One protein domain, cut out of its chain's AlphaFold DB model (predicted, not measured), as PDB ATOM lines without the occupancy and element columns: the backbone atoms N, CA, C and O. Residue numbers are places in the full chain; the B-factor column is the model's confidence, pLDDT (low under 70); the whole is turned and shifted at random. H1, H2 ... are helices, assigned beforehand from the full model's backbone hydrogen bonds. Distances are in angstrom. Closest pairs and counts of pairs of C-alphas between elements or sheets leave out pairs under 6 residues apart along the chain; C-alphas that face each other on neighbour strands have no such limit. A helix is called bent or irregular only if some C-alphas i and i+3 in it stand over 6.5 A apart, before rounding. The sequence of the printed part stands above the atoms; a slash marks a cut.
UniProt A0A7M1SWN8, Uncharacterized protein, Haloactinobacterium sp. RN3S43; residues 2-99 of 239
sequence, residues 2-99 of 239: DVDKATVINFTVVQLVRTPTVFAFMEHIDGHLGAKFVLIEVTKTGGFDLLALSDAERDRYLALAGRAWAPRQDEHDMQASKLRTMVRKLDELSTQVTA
ATOM      1  N   ASP A   2     149.121 108.244  65.959       62.62
ATOM      2  CA  ASP A   2     148.589 109.588  65.764       62.62
ATOM      3  C   ASP A   2     148.491 110.251  67.135       62.62
ATOM      4  O   ASP A   2     147.692 109.854  67.982       62.62
ATOM      5  N   VAL A   3     149.385 111.201  67.396       72.94
ATOM      6  CA  VAL A   3     149.306 112.033  68.597       72.94
ATOM      7  C   VAL A   3     148.207 113.061  68.356       72.94
ATOM      8  O   VAL A   3     148.275 113.825  67.394       72.94
ATOM      9  N   ASP A   4     147.198 113.075  69.224       85.06
ATOM     10  CA  ASP A   4     146.086 114.017  69.123       85.06
ATOM     11  C   ASP A   4     146.579 115.473  69.242       85.06
ATOM     12  O   ASP A   4     147.408 115.804  70.099       85.06
ATOM     13  N   LYS A   5     146.036 116.359  68.399       80.75
ATOM     14  CA  LYS A   5     146.358 117.793  68.358       80.75
ATOM     15  C   LYS A   5     146.200 118.425  69.742       80.75
ATOM     16  O   LYS A   5     147.051 119.213  70.150       80.75
ATOM     17  N   ALA A   6     145.159 118.045  70.487       84.25
ATOM     18  CA  ALA A   6     144.917 118.551  71.838       84.25
ATOM     19  C   ALA A   6     146.059 118.205  72.809       84.25
ATOM     20  O   ALA A   6     146.435 119.020  73.650       84.25
ATOM     21  N   THR A   7     146.664 117.024  72.657       85.56
ATOM     22  CA  THR A   7     147.796 116.592  73.489       85.56
ATOM     23  C   THR A   7     149.024 117.456  73.221       85.56
ATOM     24  O   THR A   7     149.679 117.909  74.160       85.56
ATOM     25  N   VAL A   8     149.306 117.739  71.945       84.62
ATOM     26  CA  VAL A   8     150.426 118.599  71.538       84.62
ATOM     27  C   VAL A   8     150.228 120.031  72.038       84.62
ATOM     28  O   VAL A   8     151.146 120.600  72.625       84.62
ATOM     29  N   ILE A   9     149.023 120.589  71.879       84.38
ATOM     30  CA  ILE A   9     148.682 121.936  72.361       84.38
ATOM     31  C   ILE A   9     148.911 122.035  73.872       84.38
ATOM     32  O   ILE A   9     149.625 122.930  74.330       84.38
ATOM     33  N   ASN A  10     148.354 121.098  74.643       84.19
ATOM     34  CA  ASN A  10     148.484 121.096  76.097       84.19
ATOM     35  C   ASN A  10     149.945 120.968  76.532       84.19
ATOM     36  O   ASN A  10     150.387 121.702  77.415       84.19
ATOM     37  N   PHE A  11     150.716 120.088  75.889       84.38
ATOM     38  CA  PHE A  11     152.145 119.960  76.155       84.38
ATOM     39  C   PHE A  11     152.880 121.284  75.912       84.38
ATOM     40  O   PHE A  11     153.582 121.769  76.800       84.38
ATOM     41  N   THR A  12     152.681 121.905  74.749       83.75
ATOM     42  CA  THR A  12     153.333 123.169  74.401       83.75
ATOM     43  C   THR A  12     152.962 124.291  75.375       83.75
ATOM     44  O   THR A  12     153.841 125.010  75.848       83.75
ATOM     45  N   VAL A  13     151.684 124.431  75.727       82.81
ATOM     46  CA  VAL A  13     151.209 125.464  76.664       82.81
ATOM     47  C   VAL A  13     151.792 125.261  78.066       82.81
ATOM     48  O   VAL A  13     152.275 126.214  78.682       82.81
ATOM     49  N   VAL A  14     151.821 124.019  78.557       81.75
ATOM     50  CA  VAL A  14     152.417 123.686  79.859       81.75
ATOM     51  C   VAL A  14     153.912 124.000  79.878       81.75
ATOM     52  O   VAL A  14     154.404 124.570  80.854       81.75
ATOM     53  N   GLN A  15     154.640 123.671  78.809       81.50
ATOM     54  CA  GLN A  15     156.068 123.981  78.735       81.50
ATOM     55  C   GLN A  15     156.323 125.489  78.648       81.50
ATOM     56  O   GLN A  15     157.279 125.980  79.246       81.50
ATOM     57  N   LEU A  16     155.446 126.248  77.985       78.62
ATOM     58  CA  LEU A  16     155.555 127.704  77.932       78.62
ATOM     59  C   LEU A  16     155.438 128.329  79.323       78.62
ATOM     60  O   LEU A  16     156.204 129.226  79.672       78.62
ATOM     61  N   VAL A  17     154.529 127.814  80.150       73.81
ATOM     62  CA  VAL A  17     154.343 128.297  81.523       73.81
ATOM     63  C   VAL A  17     155.528 128.011  82.438       73.81
ATOM     64  O   VAL A  17     155.780 128.772  83.372       73.81
ATOM     65  N   ARG A  18     156.301 126.967  82.144       73.00
ATOM     66  CA  ARG A  18     157.533 126.650  82.876       73.00
ATOM     67  C   ARG A  18     158.697 127.571  82.524       73.00
ATOM     68  O   ARG A  18     159.716 127.531  83.209       73.00
ATOM     69  N   THR A  19     158.568 128.406  81.491       71.56
ATOM     70  CA  THR A  19     159.635 129.348  81.150       71.56
ATOM     71  C   THR A  19     159.760 130.435  82.222       71.56
ATOM     72  O   THR A  19     158.745 130.997  82.646       71.56
ATOM     73  N   PRO A  20     160.987 130.791  82.652       66.19
ATOM     74  CA  PRO A  20     161.198 131.815  83.678       66.19
ATOM     75  C   PRO A  20     160.536 133.156  83.349       66.19
ATOM     76  O   PRO A  20     160.042 133.838  84.242       66.19
ATOM     77  N   THR A  21     160.483 133.524  82.066       66.00
ATOM     78  CA  THR A  21     159.848 134.758  81.589       66.00
ATOM     79  C   THR A  21     158.345 134.762  81.849       66.00
ATOM     80  O   THR A  21     157.810 135.743  82.361       66.00
ATOM     81  N   VAL A  22     157.662 133.664  81.526       68.81
ATOM     82  CA  VAL A  22     156.216 133.539  81.730       68.81
ATOM     83  C   VAL A  22     155.886 133.368  83.207       68.81
ATOM     84  O   VAL A  22     154.944 133.992  83.690       68.81
ATOM     85  N   PHE A  23     156.684 132.597  83.943       67.12
ATOM     86  CA  PHE A  23     156.532 132.466  85.388       67.12
ATOM     87  C   PHE A  23     156.642 133.828  86.092       67.12
ATOM     88  O   PHE A  23     155.741 134.207  86.840       67.12
ATOM     89  N   ALA A  24     157.679 134.611  85.772       63.88
ATOM     90  CA  ALA A  24     157.851 135.962  86.300       63.88
ATOM     91  C   ALA A  24     156.700 136.893  85.889       63.88
ATOM     92  O   ALA A  24     156.223 137.671  86.711       63.88
ATOM     93  N   PHE A  25     156.208 136.805  84.649       66.19
ATOM     94  CA  PHE A  25     155.046 137.586  84.217       66.19
ATOM     95  C   PHE A  25     153.801 137.240  85.045       66.19
ATOM     96  O   PHE A  25     153.153 138.138  85.581       66.19
ATOM     97  N   MET A  26     153.499 135.949  85.216       67.56
ATOM     98  CA  MET A  26     152.329 135.485  85.967       67.56
ATOM     99  C   MET A  26     152.385 135.826  87.456       67.56
ATOM    100  O   MET A  26     151.354 136.157  88.039       67.56
ATOM    101  N   GLU A  27     153.571 135.812  88.062       65.06
ATOM    102  CA  GLU A  27     153.760 136.176  89.469       65.06
ATOM    103  C   GLU A  27     153.313 137.619  89.776       65.06
ATOM    104  O   GLU A  27     152.810 137.897  90.869       65.06
ATOM    105  N   HIS A  28     153.419 138.521  88.795       61.75
ATOM    106  CA  HIS A  28     153.069 139.937  88.928       61.75
ATOM    107  C   HIS A  28     151.619 140.269  88.515       61.75
ATOM    108  O   HIS A  28     151.145 141.372  88.804       61.75
ATOM    109  N   ILE A  29     150.883 139.338  87.887       61.94
ATOM    110  CA  ILE A  29     149.508 139.573  87.391       61.94
ATOM    111  C   ILE A  29     148.560 139.991  88.531       61.94
ATOM    112  O   ILE A  29     147.787 140.944  88.389       61.94
ATOM    113  N   ASP A  30     148.651 139.338  89.690       59.19
ATOM    114  CA  ASP A  30     147.721 139.570  90.801       59.19
ATOM    115  C   ASP A  30     147.938 140.918  91.510       59.19
ATOM    116  O   ASP A  30     146.982 141.525  92.001       59.19
ATOM    117  N   GLY A  31     149.171 141.441  91.506       60.38
ATOM    118  CA  GLY A  31     149.485 142.744  92.102       60.38
ATOM    119  C   GLY A  31     148.749 143.895  91.411       60.38
ATOM    120  O   GLY A  31     148.268 144.821  92.069       60.38
ATOM    121  N   HIS A  32     148.592 143.807  90.088       59.00
ATOM    122  CA  HIS A  32     147.904 144.816  89.284       59.00
ATOM    123  C   HIS A  32     146.389 144.593  89.198       59.00
ATOM    124  O   HIS A  32     145.635 145.566  89.122       59.00
ATOM    125  N   LEU A  33     145.919 143.340  89.232       62.44
ATOM    126  CA  LEU A  33     144.486 143.030  89.219       62.44
ATOM    127  C   LEU A  33     143.804 143.359  90.551       62.44
ATOM    128  O   LEU A  33     142.714 143.923  90.542       62.44
ATOM    129  N   GLY A  34     144.452 143.100  91.691       63.81
ATOM    130  CA  GLY A  34     143.897 143.439  93.005       63.81
ATOM    131  C   GLY A  34     143.633 144.938  93.167       63.81
ATOM    132  O   GLY A  34     142.550 145.345  93.586       63.81
ATOM    133  N   ALA A  35     144.568 145.779  92.715       69.75
ATOM    134  CA  ALA A  35     144.380 147.229  92.664       69.75
ATOM    135  C   ALA A  35     143.182 147.631  91.783       69.75
ATOM    136  O   ALA A  35     142.405 148.510  92.154       69.75
ATOM    137  N   LYS A  36     143.000 146.964  90.636       70.88
ATOM    138  CA  LYS A  36     141.852 147.186  89.744       70.88
ATOM    139  C   LYS A  36     140.534 146.775  90.402       70.88
ATOM    140  O   LYS A  36     139.570 147.524  90.293       70.88
ATOM    141  N   PHE A  37     140.485 145.658  91.129       70.12
ATOM    142  CA  PHE A  37     139.280 145.239  91.854       70.12
ATOM    143  C   PHE A  37     138.916 146.196  92.989       70.12
ATOM    144  O   PHE A  37     137.756 146.578  93.104       70.12
ATOM    145  N   VAL A  38     139.901 146.654  93.769       72.88
ATOM    146  CA  VAL A  38     139.683 147.694  94.789       72.88
ATOM    147  C   VAL A  38     139.136 148.965  94.148       72.88
ATOM    148  O   VAL A  38     138.204 149.568  94.670       72.88
ATOM    149  N   LEU A  39     139.693 149.366  93.005       77.69
ATOM    150  CA  LEU A  39     139.233 150.547  92.292       77.69
ATOM    151  C   LEU A  39     137.788 150.381  91.789       77.69
ATOM    152  O   LEU A  39     136.976 151.276  92.008       77.69
ATOM    153  N   ILE A  40     137.447 149.228  91.202       77.00
ATOM    154  CA  ILE A  40     136.081 148.893  90.767       77.00
ATOM    155  C   ILE A  40     135.103 148.937  91.952       77.00
ATOM    156  O   ILE A  40     134.019 149.511  91.847       77.00
ATOM    157  N   GLU A  41     135.484 148.397  93.104       73.06
ATOM    158  CA  GLU A  41     134.630 148.387  94.295       73.06
ATOM    159  C   GLU A  41     134.379 149.800  94.845       73.06
ATOM    160  O   GLU A  41     133.248 150.175  95.169       73.06
ATOM    161  N   VAL A  42     135.420 150.639  94.868       74.44
ATOM    162  CA  VAL A  42     135.311 152.053  95.253       74.44
ATOM    163  C   VAL A  42     134.429 152.827  94.273       74.44
ATOM    164  O   VAL A  42     133.707 153.731  94.683       74.44
ATOM    165  N   THR A  43     134.435 152.471  92.988       77.44
ATOM    166  CA  THR A  43     133.593 153.140  91.985       77.44
ATOM    167  C   THR A  43     132.120 152.778  92.097       77.44
ATOM    168  O   THR A  43     131.271 153.667  92.024       77.44
ATOM    169  N   LYS A  44     131.815 151.513  92.407       73.88
ATOM    170  CA  LYS A  44     130.448 151.057  92.697       73.88
ATOM    171  C   LYS A  44     129.876 151.717  93.949       73.88
ATOM    172  O   LYS A  44     128.735 152.161  93.945       73.88
ATOM    173  N   THR A  45     130.671 151.802  95.014       74.19
ATOM    174  CA  THR A  45     130.237 152.372  96.302       74.19
ATOM    175  C   THR A  45     130.268 153.902  96.329       74.19
ATOM    176  O   THR A  45     129.492 154.524  97.049       74.19
ATOM    177  N   GLY A  46     131.153 154.520  95.545       67.88
ATOM    178  CA  GLY A  46     131.344 155.968  95.470       67.88
ATOM    179  C   GLY A  46     130.524 156.683  94.393       67.88
ATOM    180  O   GLY A  46     130.582 157.910  94.344       67.88
ATOM    181  N   GLY A  47     129.791 155.953  93.543       64.31
ATOM    182  CA  GLY A  47     128.965 156.527  92.472       64.31
ATOM    183  C   GLY A  47     129.780 157.266  91.409       64.31
ATOM    184  O   GLY A  47     129.373 158.325  90.938       64.31
ATOM    185  N   PHE A  48     130.961 156.748  91.083       72.81
ATOM    186  CA  PHE A  48     131.926 157.399  90.202       72.81
ATOM    187  C   PHE A  48     132.260 156.494  89.016       72.81
ATOM    188  O   PHE A  48     132.517 155.313  89.218       72.81
ATOM    189  N   ASP A  49     132.272 157.029  87.794       76.06
ATOM    190  CA  ASP A  49     132.514 156.246  86.578       76.06
ATOM    191  C   ASP A  49     133.994 156.285  86.150       76.06
ATOM    192  O   ASP A  49     134.556 157.345  85.872       76.06
ATOM    193  N   LEU A  50     134.627 155.110  86.068       70.50
ATOM    194  CA  LEU A  50     136.016 154.947  85.612       70.50
ATOM    195  C   LEU A  50     136.196 155.162  84.110       70.50
ATOM    196  O   LEU A  50     137.317 155.426  83.660       70.50
ATOM    197  N   LEU A  51     135.134 154.991  83.324       75.00
ATOM    198  CA  LEU A  51     135.180 155.142  81.873       75.00
ATOM    199  C   LEU A  51     135.123 156.615  81.463       75.00
ATOM    200  O   LEU A  51     135.701 156.971  80.441       75.00
ATOM    201  N   ALA A  52     134.532 157.468  82.301       79.75
ATOM    202  CA  ALA A  52     134.501 158.919  82.122       79.75
ATOM    203  C   ALA A  52     135.833 159.621  82.462       79.75
ATOM    204  O   ALA A  52     135.987 160.815  82.201       79.75
ATOM    205  N   LEU A  53     136.792 158.905  83.058       76.62
ATOM    206  CA  LEU A  53     138.103 159.442  83.414       76.62
ATOM    207  C   LEU A  53     139.067 159.519  82.234       76.62
ATOM    208  O   LEU A  53     139.135 158.600  81.417       76.62
ATOM    209  N   SER A  54     139.915 160.551  82.244       80.94
ATOM    210  CA  SER A  54     141.104 160.579  81.391       80.94
ATOM    211  C   SER A  54     142.108 159.494  81.803       80.94
ATOM    212  O   SER A  54     142.179 159.100  82.974       80.94
ATOM    213  N   ASP A  55     142.933 159.031  80.864       74.56
ATOM    214  CA  ASP A  55     143.921 157.976  81.134       74.56
ATOM    215  C   ASP A  55     144.904 158.367  82.252       74.56
ATOM    216  O   ASP A  55     145.186 157.572  83.147       74.56
ATOM    217  N   ALA A  56     145.326 159.637  82.297       76.75
ATOM    218  CA  ALA A  56     146.213 160.150  83.344       76.75
ATOM    219  C   ALA A  56     145.576 160.123  84.749       76.75
ATOM    220  O   ALA A  56     146.266 159.949  85.759       76.75
ATOM    221  N   GLU A  57     144.260 160.311  84.841       79.06
ATOM    222  CA  GLU A  57     143.525 160.214  86.104       79.06
ATOM    223  C   GLU A  57     143.316 158.757  86.499       79.06
ATOM    224  O   GLU A  57     143.536 158.401  87.659       79.06
ATOM    225  N   ARG A  58     142.976 157.898  85.533       77.12
ATOM    226  CA  ARG A  58     142.849 156.454  85.736       77.12
ATOM    227  C   ARG A  58     144.142 155.859  86.296       77.12
ATOM    228  O   ARG A  58     144.093 155.146  87.298       77.12
ATOM    229  N   ASP A  59     145.292 156.239  85.747       77.12
ATOM    230  CA  ASP A  59     146.607 155.801  86.228       77.12
ATOM    231  C   ASP A  59     146.902 156.274  87.657       77.12
ATOM    232  O   ASP A  59     147.409 155.509  88.486       77.12
ATOM    233  N   ARG A  60     146.530 157.515  88.002       80.62
ATOM    234  CA  ARG A  60     146.655 158.020  89.380       80.62
ATOM    235  C   ARG A  60     145.809 157.219  90.361       80.62
ATOM    236  O   ARG A  60     146.288 156.895  91.451       80.62
ATOM    237  N   TYR A  61     144.571 156.899  89.996       81.44
ATOM    238  CA  TYR A  61     143.682 156.114  90.848       81.44
ATOM    239  C   TYR A  61     144.146 154.664  90.988       81.44
ATOM    240  O   TYR A  61     144.113 154.128  92.096       81.44
ATOM    241  N   LEU A  62     144.661 154.057  89.918       80.00
ATOM    242  CA  LEU A  62     145.276 152.730  89.967       80.00
ATOM    243  C   LEU A  62     146.510 152.704  90.877       80.00
ATOM    244  O   LEU A  62     146.649 151.790  91.689       80.00
ATOM    245  N   ALA A  63     147.367 153.727  90.819       79.88
ATOM    246  CA  ALA A  63     148.524 153.838  91.708       79.88
ATOM    247  C   ALA A  63     148.116 153.972  93.188       79.88
ATOM    248  O   ALA A  63     148.751 153.393  94.074       79.88
ATOM    249  N   LEU A  64     147.042 154.715  93.471       81.12
ATOM    250  CA  LEU A  64     146.461 154.847  94.811       81.12
ATOM    251  C   LEU A  64     145.865 153.527  95.310       81.12
ATOM    252  O   LEU A  64     146.138 153.121  96.442       81.12
ATOM    253  N   ALA A  65     145.104 152.838  94.460       78.88
ATOM    254  CA  ALA A  65     144.524 151.540  94.776       78.88
ATOM    255  C   ALA A  65     145.610 150.481  95.019       78.88
ATOM    256  O   ALA A  65     145.510 149.719  95.976       78.88
ATOM    257  N   GLY A  66     146.697 150.496  94.240       75.81
ATOM    258  CA  GLY A  66     147.845 149.608  94.441       75.81
ATOM    259  C   GLY A  66     148.507 149.790  95.806       75.81
ATOM    260  O   GLY A  66     148.771 148.813  96.503       75.81
ATOM    261  N   ARG A  67     148.690 151.039  96.253       79.12
ATOM    262  CA  ARG A  67     149.232 151.336  97.594       79.12
ATOM    263  C   ARG A  67     148.295 150.908  98.724       79.12
ATOM    264  O   ARG A  67     148.771 150.523  99.786       79.12
ATOM    265  N   ALA A  68     146.983 150.992  98.511       73.44
ATOM    266  CA  ALA A  68     145.980 150.564  99.487       73.44
ATOM    267  C   ALA A  68     145.793 149.036  99.527       73.44
ATOM    268  O   ALA A  68     145.378 148.498 100.554       73.44
ATOM    269  N   TRP A  69     146.095 148.352  98.420       72.88
ATOM    270  CA  TRP A  69     146.022 146.899  98.288       72.88
ATOM    271  C   TRP A  69     147.242 146.189  98.883       72.88
ATOM    272  O   TRP A  69     147.084 145.183  99.567       72.88
ATOM    273  N   ALA A  70     148.442 146.749  98.696       69.38
ATOM    274  CA  ALA A  70     149.705 146.166  99.153       69.38
ATOM    275  C   ALA A  70     149.728 145.669 100.623       69.38
ATOM    276  O   ALA A  70     150.222 144.570 100.847       69.38
ATOM    277  N   PRO A  71     149.195 146.394 101.630       68.81
ATOM    278  CA  PRO A  71     149.252 145.951 103.028       68.81
ATOM    279  C   PRO A  71     148.163 144.942 103.436       68.81
ATOM    280  O   PRO A  71     148.153 144.520 104.587       68.81
ATOM    281  N   ARG A  72     147.213 144.598 102.555       65.12
ATOM    282  CA  ARG A  72     146.078 143.695 102.856       65.12
ATOM    283  C   ARG A  72     146.262 142.278 102.312       65.12
ATOM    284  O   ARG A  72     145.307 141.517 102.222       65.12
ATOM    285  N   GLN A  73     147.476 141.960 101.897       61.59
ATOM    286  CA  GLN A  73     147.812 140.681 101.307       61.59
ATOM    287  C   GLN A  73     148.145 139.671 102.411       61.59
ATOM    288  O   GLN A  73     149.250 139.698 102.942       61.59
ATOM    289  N   ASP A  74     147.202 138.784 102.739       58.34
ATOM    290  CA  ASP A  74     147.525 137.542 103.450       58.34
ATOM    291  C   ASP A  74     148.165 136.565 102.450       58.34
ATOM    292  O   ASP A  74     147.574 136.223 101.420       58.34
ATOM    293  N   GLU A  75     149.398 136.128 102.731       57.56
ATOM    294  CA  GLU A  75     150.219 135.312 101.817       57.56
ATOM    295  C   GLU A  75     149.507 134.035 101.343       57.56
ATOM    296  O   GLU A  75     149.681 133.606 100.199       57.56
ATOM    297  N   HIS A  76     148.671 133.446 102.201       53.91
ATOM    298  CA  HIS A  76     148.011 132.171 101.942       53.91
ATOM    299  C   HIS A  76     146.809 132.295 100.984       53.91
ATOM    300  O   HIS A  76     146.640 131.458 100.090       53.91
ATOM    301  N   ASP A  77     146.018 133.367 101.101       57.91
ATOM    302  CA  ASP A  77     144.911 133.665 100.179       57.91
ATOM    303  C   ASP A  77     145.435 134.110  98.808       57.91
ATOM    304  O   ASP A  77     144.858 133.783  97.763       57.91
ATOM    305  N   MET A  78     146.594 134.775  98.793       61.84
ATOM    306  CA  MET A  78     147.294 135.124  97.564       61.84
ATOM    307  C   MET A  78     147.750 133.904  96.776       61.84
ATOM    308  O   MET A  78     147.591 133.904  95.564       61.84
ATOM    309  N   GLN A  79     148.295 132.862  97.405       61.91
ATOM    310  CA  GLN A  79     148.746 131.681  96.659       61.91
ATOM    311  C   GLN A  79     147.583 130.937  95.992       61.91
ATOM    312  O   GLN A  79     147.670 130.582  94.815       61.91
ATOM    313  N   ALA A  80     146.469 130.756  96.704       63.28
ATOM    314  CA  ALA A  80     145.282 130.117  96.141       63.28
ATOM    315  C   ALA A  80     144.652 130.960  95.018       63.28
ATOM    316  O   ALA A  80     144.224 130.413  93.999       63.28
ATOM    317  N   SER A  81     144.615 132.290  95.170       67.12
ATOM    318  CA  SER A  81     144.171 133.204  94.111       67.12
ATOM    319  C   SER A  81     145.105 133.168  92.897       67.12
ATOM    320  O   SER A  81     144.623 133.002  91.777       67.12
ATOM    321  N   LYS A  82     146.426 133.205  93.117       68.44
ATOM    322  CA  LYS A  82     147.462 133.134  92.076       68.44
ATOM    323  C   LYS A  82     147.328 131.881  91.237       68.44
ATOM    324  O   LYS A  82     147.271 131.969  90.016       68.44
ATOM    325  N   LEU A  83     147.207 130.718  91.878       70.94
ATOM    326  CA  LEU A  83     147.046 129.449  91.170       70.94
ATOM    327  C   LEU A  83     145.780 129.442  90.306       70.94
ATOM    328  O   LEU A  83     145.835 129.015  89.156       70.94
ATOM    329  N   ARG A  84     144.654 129.979  90.797       74.19
ATOM    330  CA  ARG A  84     143.425 130.091  89.990       74.19
ATOM    331  C   ARG A  84     143.587 131.055  88.817       74.19
ATOM    332  O   ARG A  84     143.108 130.752  87.726       74.19
ATOM    333  N   THR A  85     144.247 132.196  89.014       73.56
ATOM    334  CA  THR A  85     144.545 133.145  87.930       73.56
ATOM    335  C   THR A  85     145.455 132.502  86.883       73.56
ATOM    336  O   THR A  85     145.181 132.617  85.691       73.56
ATOM    337  N   MET A  86     146.489 131.772  87.309       72.12
ATOM    338  CA  MET A  86     147.401 131.045  86.421       72.12
ATOM    339  C   MET A  86     146.668 129.979  85.605       72.12
ATOM    340  O   MET A  86     146.835 129.937  84.391       72.12
ATOM    341  N   VAL A  87     145.817 129.164  86.241       79.69
ATOM    342  CA  VAL A  87     145.008 128.144  85.549       79.69
ATOM    343  C   VAL A  87     144.067 128.791  84.531       79.69
ATOM    344  O   VAL A  87     144.036 128.374  83.383       79.69
ATOM    345  N   ARG A  88     143.379 129.881  84.888       80.56
ATOM    346  CA  ARG A  88     142.529 130.604  83.927       80.56
ATOM    347  C   ARG A  88     143.320 131.144  82.739       80.56
ATOM    348  O   ARG A  88     142.862 131.046  81.608       80.56
ATOM    349  N   LYS A  89     144.511 131.701  82.975       76.12
ATOM    350  CA  LYS A  89     145.372 132.213  81.897       76.12
ATOM    351  C   LYS A  89     145.923 131.098  81.013       76.12
ATOM    352  O   LYS A  89     146.064 131.302  79.811       76.12
ATOM    353  N   LEU A  90     146.184 129.927  81.589       77.75
ATOM    354  CA  LEU A  90     146.518 128.708  80.859       77.75
ATOM    355  C   LEU A  90     145.363 128.249  79.964       77.75
ATOM    356  O   LEU A  90     145.597 127.955  78.795       77.75
ATOM    357  N   ASP A  91     144.136 128.236  80.482       82.44
ATOM    358  CA  ASP A  91     142.948 127.827  79.725       82.44
ATOM    359  C   ASP A  91     142.640 128.806  78.583       82.44
ATOM    360  O   ASP A  91     142.382 128.391  77.449       82.44
ATOM    361  N   GLU A  92     142.723 130.114  78.853       81.94
ATOM    362  CA  GLU A  92     142.605 131.169  77.836       81.94
ATOM    363  C   GLU A  92     143.643 130.971  76.724       81.94
ATOM    364  O   GLU A  92     143.307 131.006  75.539       81.94
ATOM    365  N   LEU A  93     144.898 130.708  77.101       80.94
ATOM    366  CA  LEU A  93     145.976 130.487  76.148       80.94
ATOM    367  C   LEU A  93     145.771 129.196  75.347       80.94
ATOM    368  O   LEU A  93     145.906 129.208  74.127       80.94
ATOM    369  N   SER A  94     145.421 128.090  76.000       84.06
ATOM    370  CA  SER A  94     145.147 126.820  75.321       84.06
ATOM    371  C   SER A  94     144.031 126.982  74.290       84.06
ATOM    372  O   SER A  94     144.180 126.579  73.134       84.06
ATOM    373  N   THR A  95     142.962 127.689  74.658       85.06
ATOM    374  CA  THR A  95     141.863 128.026  73.746       85.06
ATOM    375  C   THR A  95     142.356 128.858  72.559       85.06
ATOM    376  O   THR A  95     142.040 128.542  71.411       85.06
ATOM    377  N   GLN A  96     143.184 129.878  72.811       83.31
ATOM    378  CA  GLN A  96     143.752 130.738  71.770       83.31
ATOM    379  C   GLN A  96     144.601 129.944  70.767       83.31
ATOM    380  O   GLN A  96     144.387 130.050  69.560       83.31
ATOM    381  N   VAL A  97     145.543 129.131  71.249       85.00
ATOM    382  CA  VAL A  97     146.494 128.399  70.395       85.00
ATOM    383  C   VAL A  97     145.834 127.175  69.727       85.00
ATOM    384  O   VAL A  97     146.278 126.702  68.678       85.00
ATOM    385  N   THR A  98     144.706 126.682  70.249       86.88
ATOM    386  CA  THR A  98     143.929 125.609  69.598       86.88
ATOM    387  C   THR A  98     143.429 126.015  68.208       86.88
ATOM    388  O   THR A  98     143.433 125.193  67.279       86.88
ATOM    389  N   ALA A  99     143.058 127.289  68.047       85.75
ATOM    390  CA  ALA A  99     142.601 127.862  66.783       85.75
ATOM    391  C   ALA A  99     143.738 128.112  65.772       85.75
ATOM    392  O   ALA A  99     143.471 128.451  64.621       85.75
TER     393      ALA A  99
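This is residues 2 to 99 of the 239 residues of an uncharacterized protein of Haloactinobacterium sp. RN3S43 (UniProt A0A7M1SWN8). A loose helical zigzag: long, bent H2 runs nearly straight, H3 crosses its arm H2b toward one end, and H4 reaches back to H1 at the other. The 98 printed residues include four named helices, H1 to H4 in chain order, all helix in class. The radius of gyration of the C-alphas is 17.4 A, the spans 58 by 31 by 22 A.

By its hydrogen bonds H2, residues 20 to 46, was assigned as one helix, but it is bent, C-alphas 27 and 30 being 7.1 A apart: H2a is 20 to 27, 10.4 A, H2b 30 to 46, 23.6 A. H3 is 55 to 72, 26.1 A, only just irregular, C-alphas 68 and 71 being 6.7 A apart. H1, 5 to 17, 18.6 A, begins at (146.358, 117.793, 68.358); H4, 75 to 98, 34.2 A, ends at (143.929, 125.609, 69.598).

H2b touches H3, about perpendicular at 73 degrees; closest C-alphas Ala 35 and Gly 66, 4.6 A. H4 touches H1 with residues 90 to 98 alone, opposite ways, steep tilt 41 degrees; closest C-alphas Val 13 and Ser 94, 6.4 A. Every O i to N i+4 pair is within hydrogen-bond range in H1, H2a and H4, 12 of 13 in H2b, 12 of 14 in H3.

The printed part has no cut and no long link. The pLDDT is under 70 in 32 residues, among them 20 to 35 and 70 to 82.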